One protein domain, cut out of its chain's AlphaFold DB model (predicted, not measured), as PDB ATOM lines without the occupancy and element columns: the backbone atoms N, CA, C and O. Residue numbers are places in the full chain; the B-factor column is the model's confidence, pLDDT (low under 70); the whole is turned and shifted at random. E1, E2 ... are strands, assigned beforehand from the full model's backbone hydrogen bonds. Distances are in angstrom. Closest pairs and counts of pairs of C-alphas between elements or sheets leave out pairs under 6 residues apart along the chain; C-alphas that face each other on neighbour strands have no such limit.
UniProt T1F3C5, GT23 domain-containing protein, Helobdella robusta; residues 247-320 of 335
ATOM      1  N   VAL A 247      42.136  32.446 -43.782       94.69
ATOM      2  CA  VAL A 247      42.286  31.167 -44.487       94.69
ATOM      3  C   VAL A 247      43.675  30.594 -44.241       94.69
ATOM      4  O   VAL A 247      44.679  31.294 -44.357       94.69
ATOM      5  N   ALA A 248      43.744  29.303 -43.927       96.12
ATOM      6  CA  ALA A 248      45.000  28.581 -43.807       96.12
ATOM      7  C   ALA A 248      45.711  28.492 -45.170       96.12
ATOM      8  O   ALA A 248      45.184  27.936 -46.136       96.12
ATOM      9  N   ARG A 249      46.932  29.027 -45.241       96.19
ATOM     10  CA  ARG A 249      47.822  28.946 -46.412       96.19
ATOM     11  C   ARG A 249      48.857  27.839 -46.292       96.19
ATOM     12  O   ARG A 249      49.336  27.336 -47.301       96.19
ATOM     13  N   VAL A 250      49.163  27.423 -45.066       95.94
ATOM     14  CA  VAL A 250      50.108  26.344 -44.776       95.94
ATOM     15  C   VAL A 250      49.411  25.288 -43.930       95.94
ATOM     16  O   VAL A 250      48.828  25.599 -42.891       95.94
ATOM     17  N   GLN A 251      49.509  24.021 -44.339       94.94
ATOM     18  CA  GLN A 251      48.949  22.903 -43.584       94.94
ATOM     19  C   GLN A 251      49.506  22.870 -42.149       94.94
ATOM     20  O   GLN A 251      50.705  23.069 -41.907       94.94
ATOM     21  N   HIS A 252      48.651  22.576 -41.172       92.81
ATOM     22  CA  HIS A 252      49.060  22.272 -39.806       92.81
ATOM     23  C   HIS A 252      48.545  20.900 -39.390       92.81
ATOM     24  O   HIS A 252      47.350  20.690 -39.200       92.81
ATOM     25  N   ILE A 253      49.492  19.985 -39.201       89.06
ATOM     26  CA  ILE A 253      49.288  18.735 -38.478       89.06
ATOM     27  C   ILE A 253      49.654  19.007 -37.004       89.06
ATOM     28  O   ILE A 253      50.763  19.506 -36.762       89.06
ATOM     29  N   PRO A 254      48.752  18.760 -36.036       85.69
ATOM     30  CA  PRO A 254      49.031  18.884 -34.605       85.69
ATOM     31  C   PRO A 254      50.177  17.966 -34.165       85.69
ATOM     32  O   PRO A 254      50.167  16.781 -34.483       85.69
ATOM     33  N   LYS A 255      51.144  18.481 -33.396       72.62
ATOM     34  CA  LYS A 255      52.264  17.670 -32.873       72.62
ATOM     35  C   LYS A 255      51.913  16.857 -31.620       72.62
ATOM     36  O   LYS A 255      52.641  15.932 -31.280       72.62
ATOM     37  N   PHE A 256      50.814  17.191 -30.943       62.16
ATOM     38  CA  PHE A 256      50.375  16.548 -29.701       62.16
ATOM     39  C   PHE A 256      48.890  16.172 -29.790       62.16
ATOM     40  O   PHE A 256      48.016  17.002 -29.549       62.16
ATOM     41  N   THR A 257      48.600  14.920 -30.149       49.34
ATOM     42  CA  THR A 257      47.227  14.409 -30.335       49.34
ATOM     43  C   THR A 257      46.674  13.635 -29.134       49.34
ATOM     44  O   THR A 257      45.464  13.442 -29.052       49.34
ATOM     45  N   ASN A 258      47.527  13.205 -28.193       43.34
ATOM     46  CA  ASN A 258      47.218  12.089 -27.282       43.34
ATOM     47  C   ASN A 258      46.943  12.476 -25.811       43.34
ATOM     48  O   ASN A 258      46.987  11.614 -24.941       43.34
ATOM     49  N   SER A 259      46.637  13.744 -25.505       43.16
ATOM     50  CA  SER A 259      46.073  14.122 -24.196       43.16
ATOM     51  C   SER A 259      44.605  14.507 -24.379       43.16
ATOM     52  O   SER A 259      44.282  15.591 -24.865       43.16
ATOM     53  N   LEU A 260      43.718  13.560 -24.065       40.56
ATOM     54  CA  LEU A 260      42.274  13.645 -24.289       40.56
ATOM     55  C   LEU A 260      41.550  14.432 -23.182       40.56
ATOM     56  O   LEU A 260      40.638  13.907 -22.561       40.56
ATOM     57  N   ILE A 261      41.922  15.694 -22.962       43.94
ATOM     58  CA  ILE A 261      41.115  16.635 -22.160       43.94
ATOM     59  C   ILE A 261      40.497  17.650 -23.120       43.94
ATOM     60  O   ILE A 261      41.177  18.137 -24.034       43.94
ATOM     61  N   ASP A 262      39.183  17.847 -23.055       41.53
ATOM     62  CA  ASP A 262      38.468  18.827 -23.879       41.53
ATOM     63  C   ASP A 262      38.577  20.220 -23.222       41.53
ATOM     64  O   ASP A 262      38.241  20.349 -22.047       41.53
ATOM     65  N   PRO A 263      39.028  21.268 -23.942       45.38
ATOM     66  CA  PRO A 263      38.972  22.663 -23.494       45.38
ATOM     67  C   PRO A 263      37.657  23.148 -22.874       45.38
ATOM     68  O   PRO A 263      37.677  24.126 -22.132       45.38
ATOM     69  N   TYR A 264      36.532  22.518 -23.220       43.78
ATOM     70  CA  TYR A 264      35.193  22.878 -22.755       43.78
ATOM     71  C   TYR A 264      34.565  21.837 -21.821       43.78
ATOM     72  O   TYR A 264      33.399  21.984 -21.439       43.78
ATOM     73  N   GLU A 265      35.321  20.819 -21.401       40.16
ATOM     74  CA  GLU A 265      34.935  20.016 -20.245       40.16
ATOM     75  C   GLU A 265      35.006  20.923 -19.013       40.16
ATOM     76  O   GLU A 265      36.070  21.412 -18.632       40.16
ATOM     77  N   LYS A 266      33.836  21.233 -18.445       38.75
ATOM     78  CA  LYS A 266      33.721  22.117 -17.285       38.75
ATOM     79  C   LYS A 266      34.357  21.441 -16.077       38.75
ATOM     80  O   LYS A 266      33.674  20.706 -15.363       38.75
ATOM     81  N   ASP A 267      35.621  21.749 -15.805       43.03
ATOM     82  CA  ASP A 267      36.120  21.606 -14.444       43.03
ATOM     83  C   ASP A 267      35.244  22.478 -13.524       43.03
ATOM     84  O   ASP A 267      34.767  23.548 -13.917       43.03
ATOM     85  N   GLY A 268      34.958  21.995 -12.315       43.47
ATOM     86  CA  GLY A 268      33.887  22.517 -11.454       43.47
ATOM     87  C   GLY A 268      34.091  23.959 -10.976       43.47
ATOM     88  O   GLY A 268      33.193  24.546 -10.373       43.47
ATOM     89  N   ASN A 269      35.261  24.538 -11.259       41.41
ATOM     90  CA  ASN A 269      35.643  25.901 -10.932       41.41
ATOM     91  C   ASN A 269      35.721  26.764 -12.199       41.41
ATOM     92  O   ASN A 269      36.466  26.488 -13.134       41.41
ATOM     93  N   ASN A 270      34.952  27.852 -12.191       39.72
ATOM     94  CA  ASN A 270      34.574  28.676 -13.343       39.72
ATOM     95  C   ASN A 270      35.710  29.602 -13.867       39.72
ATOM     96  O   ASN A 270      35.503  30.804 -14.051       39.72
ATOM     97  N   SER A 271      36.930  29.084 -14.051       39.56
ATOM     98  CA  SER A 271      38.139  29.856 -14.385       39.56
ATOM     99  C   SER A 271      38.795  29.429 -15.703       39.56
ATOM    100  O   SER A 271      39.286  28.314 -15.821       39.56
ATOM    101  N   TYR A 272      38.914  30.367 -16.649       41.38
ATOM    102  CA  TYR A 272      39.582  30.220 -17.957       41.38
ATOM    103  C   TYR A 272      41.127  30.118 -17.879       41.38
ATOM    104  O   TYR A 272      41.837  30.744 -18.665       41.38
ATOM    105  N   ARG A 273      41.685  29.399 -16.901       37.34
ATOM    106  CA  ARG A 273      43.140  29.250 -16.721       37.34
ATOM    107  C   ARG A 273      43.515  27.770 -16.745       37.34
ATOM    108  O   ARG A 273      42.824  26.957 -16.151       37.34
ATOM    109  N   ASP A 274      44.599  27.463 -17.455       39.19
ATOM    110  CA  ASP A 274      45.194  26.130 -17.645       39.19
ATOM    111  C   ASP A 274      44.439  25.110 -18.514       39.19
ATOM    112  O   ASP A 274      44.647  23.897 -18.418       39.19
ATOM    113  N   VAL A 275      43.701  25.589 -19.521       43.22
ATOM    114  CA  VAL A 275      43.418  24.746 -20.690       43.22
ATOM    115  C   VAL A 275      44.721  24.486 -21.462       43.22
ATOM    116  O   VAL A 275      45.245  25.368 -22.146       43.22
ATOM    117  N   LYS A 276      45.208  23.238 -21.444       45.72
ATOM    118  CA  LYS A 276      46.162  22.724 -22.446       45.72
ATOM    119  C   LYS A 276      45.471  22.648 -23.812       45.72
ATOM    120  O   LYS A 276      45.039  21.582 -24.247       45.72
ATOM    121  N   CYS A 277      45.341  23.789 -24.488       54.09
ATOM    122  CA  CYS A 277      44.662  23.881 -25.775       54.09
ATOM    123  C   CYS A 277      45.327  22.948 -26.794       54.09
ATOM    124  O   CYS A 277      46.488  23.142 -27.170       54.09
ATOM    125  N   ARG A 278      44.583  21.937 -27.260       72.62
ATOM    126  CA  ARG A 278      45.053  21.028 -28.312       72.62
ATOM    127  C   ARG A 278      45.410  21.841 -29.562       72.62
ATOM    128  O   ARG A 278      44.753  22.838 -29.872       72.62
ATOM    129  N   GLN A 279      46.442  21.418 -30.289       85.06
ATOM    130  CA  GLN A 279      46.781  22.069 -31.554       85.06
ATOM    131  C   GLN A 279      45.692  21.804 -32.605       85.06
ATOM    132  O   GLN A 279      45.179  20.689 -32.724       85.06
ATOM    133  N   LEU A 280      45.334  22.842 -33.355       89.31
ATOM    134  CA  LEU A 280      44.278  22.828 -34.356       89.31
ATOM    135  C   LEU A 280      44.797  22.242 -35.669       89.31
ATOM    136  O   LEU A 280      45.753  22.747 -36.256       89.31
ATOM    137  N   MET A 281      44.137  21.199 -36.167       90.19
ATOM    138  CA  MET A 281      44.429  20.684 -37.502       90.19
ATOM    139  C   MET A 281      43.898  21.650 -38.566       90.19
ATOM    140  O   MET A 281      42.735  22.053 -38.513       90.19
ATOM    141  N   MET A 282      44.736  21.989 -39.545       94.88
ATOM    142  CA  MET A 282      44.385  22.865 -40.667       94.88
ATOM    143  C   MET A 282      44.880  22.264 -41.984       94.88
ATOM    144  O   MET A 282      46.057  21.914 -42.104       94.88
ATOM    145  N   ALA A 283      44.000  22.169 -42.974       95.69
ATOM    146  CA  ALA A 283      44.341  21.969 -44.376       95.69
ATOM    147  C   ALA A 283      44.472  23.329 -45.082       95.69
ATOM    148  O   ALA A 283      43.929  24.330 -44.617       95.69
ATOM    149  N   VAL A 284      45.193  23.378 -46.204       97.00
ATOM    150  CA  VAL A 284      45.256  24.595 -47.029       97.00
ATOM    151  C   VAL A 284      43.860  24.888 -47.585       97.00
ATOM    152  O   VAL A 284      43.206  23.988 -48.104       97.00
ATOM    153  N   GLY A 285      43.404  26.133 -47.458       95.06
ATOM    154  CA  GLY A 285      42.052  26.558 -47.830       95.06
ATOM    155  C   GLY A 285      41.029  26.542 -46.689       95.06
ATOM    156  O   GLY A 285      39.955  27.113 -46.860       95.06
ATOM    157  N   ASP A 286      41.346  25.967 -45.521       95.56
ATOM    158  CA  ASP A 286      40.439  25.987 -44.365       95.56
ATOM    159  C   ASP A 286      40.192  27.418 -43.873       95.56
ATOM    160  O   ASP A 286      41.140  28.157 -43.600       95.56
ATOM    161  N   GLU A 287      38.923  27.795 -43.698       94.69
ATOM    162  CA  GLU A 287      38.553  29.046 -43.035       94.69
ATOM    163  C   GLU A 287      38.711  28.915 -41.511       94.69
ATOM    164  O   GLU A 287      38.253  27.942 -40.903       94.69
ATOM    165  N   ILE A 288      39.358  29.904 -40.896       93.38
ATOM    166  CA  ILE A 288      39.692  29.940 -39.472       93.38
ATOM    167  C   ILE A 288      39.044  31.168 -38.826       93.38
ATOM    168  O   ILE A 288      39.341  32.308 -39.181       93.38
ATOM    169  N   LYS A 289      38.199  30.937 -37.820       89.94
ATOM    170  CA  LYS A 289      37.658  31.986 -36.949       89.94
ATOM    171  C   LYS A 289      38.677  32.278 -35.850       89.94
ATOM    172  O   LYS A 289      38.874  31.424 -34.990       89.94
ATOM    173  N   ILE A 290      39.344  33.432 -35.868       88.38
ATOM    174  CA  ILE A 290      40.293  33.799 -34.800       88.38
ATOM    175  C   ILE A 290      39.533  34.219 -33.537       88.38
ATOM    176  O   ILE A 290      38.623  35.042 -33.615       88.38
ATOM    177  N   HIS A 291      39.968  33.699 -32.386       82.56
ATOM    178  CA  HIS A 291      39.575  34.171 -31.051       82.56
ATOM    179  C   HIS A 291      40.629  35.097 -30.433       82.56
ATOM    180  O   HIS A 291      40.267  36.041 -29.747       82.56
ATOM    181  N   GLY A 292      41.921  34.870 -30.700       80.50
ATOM    182  CA  GLY A 292      42.995  35.740 -30.213       80.50
ATOM    183  C   GLY A 292      44.393  35.343 -30.698       80.50
ATOM    184  O   GLY A 292      44.589  34.288 -31.308       80.50
ATOM    185  N   ASN A 293      45.378  36.195 -30.413       83.88
ATOM    186  CA  ASN A 293      46.802  35.920 -30.610       83.88
ATOM    187  C   ASN A 293      47.469  35.842 -29.230       83.88
ATOM    188  O   ASN A 293      47.189  36.678 -28.382       83.88
ATOM    189  N   HIS A 294      48.301  34.829 -28.990       80.69
ATOM    190  CA  HIS A 294      48.980  34.648 -27.702       80.69
ATOM    191  C   HIS A 294      50.345  35.353 -27.652       80.69
ATOM    192  O   HIS A 294      50.995  35.373 -26.611       80.69
ATOM    193  N   TRP A 295      50.783  35.943 -28.773       80.56
ATOM    194  CA  TRP A 295      52.033  36.704 -28.908       80.56
ATOM    195  C   TRP A 295      53.314  35.879 -28.646       80.56
ATOM    196  O   TRP A 295      54.412  36.426 -28.548       80.56
ATOM    197  N   ASP A 296      53.177  34.549 -28.630       83.62
ATOM    198  CA  ASP A 296      54.221  33.523 -28.483       83.62
ATOM    199  C   ASP A 296      54.528  32.775 -29.805       83.62
ATOM    200  O   ASP A 296      55.340  31.850 -29.843       83.62
ATOM    201  N   GLY A 297      53.875  33.182 -30.901       87.50
ATOM    202  CA  GLY A 297      53.916  32.525 -32.211       87.50
ATOM    203  C   GLY A 297      52.698  31.642 -32.515       87.50
ATOM    204  O   GLY A 297      52.591  31.150 -33.642       87.50
ATOM    205  N   TYR A 298      51.782  31.463 -31.558       89.31
ATOM    206  CA  TYR A 298      50.507  30.771 -31.726       89.31
ATOM    207  C   TYR A 298      49.299  31.712 -31.577       89.31
ATOM    208  O   TYR A 298      49.302  32.721 -30.873       89.31
ATOM    209  N   SER A 299      48.218  31.335 -32.252       90.44
ATOM    210  CA  SER A 299      46.900  31.957 -32.162       90.44
ATOM    211  C   SER A 299      45.852  30.909 -31.805       90.44
ATOM    212  O   SER A 299      45.995  29.733 -32.152       90.44
ATOM    213  N   LEU A 300      44.786  31.342 -31.135       87.69
ATOM    214  CA  LEU A 300      43.619  30.524 -30.824       87.69
ATOM    215  C   LEU A 300      42.517  30.799 -31.848       87.69
ATOM    216  O   LEU A 300      42.210  31.954 -32.150       87.69
ATOM    217  N   GLY A 301      41.887  29.746 -32.364       90.06
ATOM    218  CA  GLY A 301      40.777  29.881 -33.304       90.06
ATOM    219  C   GLY A 301      40.002  28.589 -33.529       90.06
ATOM    220  O   GLY A 301      40.396  27.527 -33.049       90.06
ATOM    221  N   THR A 302      38.900  28.693 -34.267       91.31
ATOM    222  CA  THR A 302      38.047  27.571 -34.680       91.31
ATOM    223  C   THR A 302      38.170  27.338 -36.181       91.31
ATOM    224  O   THR A 302      37.937  28.249 -36.972       91.31
ATOM    225  N   ASN A 303      38.489  26.112 -36.593       92.44
ATOM    226  CA  ASN A 303      38.469  25.714 -38.001       92.44
ATOM    227  C   ASN A 303      37.018  25.458 -38.435       92.44
ATOM    228  O   ASN A 303      36.390  24.513 -37.952       92.44
ATOM    229  N   VAL A 304      36.497  26.273 -39.356       92.88
ATOM    230  CA  VAL A 304      35.090  26.249 -39.792       92.88
ATOM    231  C   VAL A 304      34.687  24.894 -40.372       92.88
ATOM    232  O   VAL A 304      33.612  24.397 -40.050       92.88
ATOM    233  N   ARG A 305      35.562  24.244 -41.153       92.38
ATOM    234  CA  ARG A 305      35.277  22.941 -41.783       92.38
ATOM    235  C   ARG A 305      35.120  21.807 -40.768       92.38
ATOM    236  O   ARG A 305      34.447  20.823 -41.051       92.38
ATOM    237  N   THR A 306      35.776  21.903 -39.611       88.12
ATOM    238  CA  THR A 306      35.799  20.820 -38.607       88.12
ATOM    239  C   THR A 306      35.063  21.154 -37.312       88.12
ATOM    240  O   THR A 306      34.954  20.283 -36.453       88.12
ATOM    241  N   ALA A 307      34.613  22.403 -37.151       89.88
ATOM    242  CA  ALA A 307      34.076  22.986 -35.919       89.88
ATOM    243  C   ALA A 307      34.988  22.865 -34.673       89.88
ATOM    244  O   ALA A 307      34.555  23.156 -33.561       89.88
ATOM    245  N   LYS A 308      36.261  22.468 -34.830       87.50
ATOM    246  CA  LYS A 308      37.207  22.310 -33.714       87.50
ATOM    247  C   LYS A 308      37.912  23.620 -33.396       87.50
ATOM    248  O   LYS A 308      38.351  24.322 -34.305       87.50
ATOM    249  N   THR A 309      38.074  23.897 -32.105       87.88
ATOM    250  CA  THR A 309      38.855  25.022 -31.571       87.88
ATOM    251  C   THR A 309      40.213  24.529 -31.076       87.88
ATOM    252  O   THR A 309      40.302  23.447 -30.495       87.88
ATOM    253  N   GLY A 310      41.277  25.298 -31.303       88.00
ATOM    254  CA  GLY A 310      42.619  24.949 -30.836       88.00
ATOM    255  C   GLY A 310      43.689  25.968 -31.220       88.00
ATOM    256  O   GLY A 310      43.407  26.959 -31.897       88.00
ATOM    257  N   LEU A 311      44.926  25.709 -30.789       89.56
ATOM    258  CA  LEU A 311      46.079  26.561 -31.094       89.56
ATOM    259  C   LEU A 311      46.704  26.216 -32.443       89.56
ATOM    260  O   LEU A 311      46.924  25.046 -32.748       89.56
ATOM    261  N   PHE A 312      47.085  27.220 -33.221       91.50
ATOM    262  CA  PHE A 312      47.844  27.040 -34.459       91.50
ATOM    263  C   PHE A 312      48.941  28.105 -34.584       91.50
ATOM    264  O   PHE A 312      48.764  29.206 -34.065       91.50
ATOM    265  N   PRO A 313      50.069  27.827 -35.265       94.12
ATOM    266  CA  PRO A 313      51.097  28.835 -35.489       94.12
ATOM    267  C   PRO A 313      50.552  29.992 -36.335       94.12
ATOM    268  O   PRO A 313      50.083  29.765 -37.453       94.12
ATOM    269  N   SER A 314      50.632  31.223 -35.826       93.94
ATOM    270  CA  SER A 314      49.933  32.391 -36.387       93.94
ATOM    271  C   SER A 314      50.309  32.685 -37.843       93.94
ATOM    272  O   SER A 314      49.467  33.112 -38.624       93.94
ATOM    273  N   TYR A 315      51.552  32.389 -38.237       95.12
ATOM    274  CA  TYR A 315      52.068  32.620 -39.593       95.12
ATOM    275  C   TYR A 315      51.432  31.733 -40.684       95.12
ATOM    276  O   TYR A 315      51.688  31.937 -41.868       95.12
ATOM    277  N   LYS A 316      50.657  30.703 -40.311       95.75
ATOM    278  CA  LYS A 316      50.088  29.729 -41.261       95.75
ATOM    279  C   LYS A 316      48.765  30.155 -41.890       95.75
ATOM    280  O   LYS A 316      48.290  29.471 -42.801       95.75
ATOM    281  N   ILE A 317      48.170  31.235 -41.400       94.44
ATOM    282  CA  ILE A 317      46.923  31.799 -41.911       94.44
ATOM    283  C   ILE A 317      47.185  33.148 -42.577       94.44
ATOM    284  O   ILE A 317      48.115  33.864 -42.217       94.44
ATOM    285  N   GLU A 318      46.329  33.506 -43.521       91.56
ATOM    286  CA  GLU A 318      46.277  34.832 -44.127       91.56
ATOM    287  C   GLU A 318      44.904  35.452 -43.845       91.56
ATOM    288  O   GLU A 318      43.884  34.756 -43.891       91.56
ATOM    289  N   LYS A 319      44.871  36.757 -43.554       87.06
ATOM    290  CA  LYS A 319      43.625  37.531 -43.538       87.06
ATOM    291  C   LYS A 319      43.163  37.672 -44.982       87.06
ATOM    292  O   LYS A 319      43.804  38.366 -45.762       87.06
ATOM    293  N   ILE A 320      42.051  37.042 -45.345       80.56
ATOM    294  CA  ILE A 320      41.397  37.378 -46.606       80.56
ATOM    295  C   ILE A 320      40.760  38.741 -46.383       80.56
ATOM    296  O   ILE A 320      39.880  38.873 -45.529       80.56
TER     297      ILE A 320
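What this domain is: This is residues 247 to 320 of the 335 residues of the protein "GT23 domain-containing protein" of Helobdella robusta (UniProt T1F3C5). With little regular structure, a long loop, residues 247 to 286, of which 266 to 271 stick out, leads into a small, strongly twisted sheet, E1-E2-E3, a meander of antiparallel neighbours, and short E4 follows. The 74 printed residues, all strand in class with 22 in four named strands, are compact, with a radius of gyration of the C-alphas of 12.5 A, and span 38 by 24 by 20 A.

How they stand to each other: Look first at residues 247 to 248, paired antiparallel with residues 317 to 318 of E4, residues 317 to 319. E1, residues 287 to 293, and E2, residues 298 to 303, form a hairpin at 144 degrees, N 289 and O 302 within hydrogen-bond range at 2.8 A. E2 and E3, residues 308 to 313, form another at 148 degrees, N 299 and O 312 within range at 2.8 A. E4 pairs with no named strand.

Where its parts are: Find C-alpha 287 at (38.553, 29.046, -43.035); E1 runs 16.4 A, E2 14.5 A and E3 15.4 A. E4 ends at C-alpha 319, (43.625, 37.531, -43.538).

The domain as a whole: The printed part has no cut; its farthest C-alphas, Gly 268 and Ile 320, are 38.9 A apart. Residues 256 to 277 have pLDDT under 70.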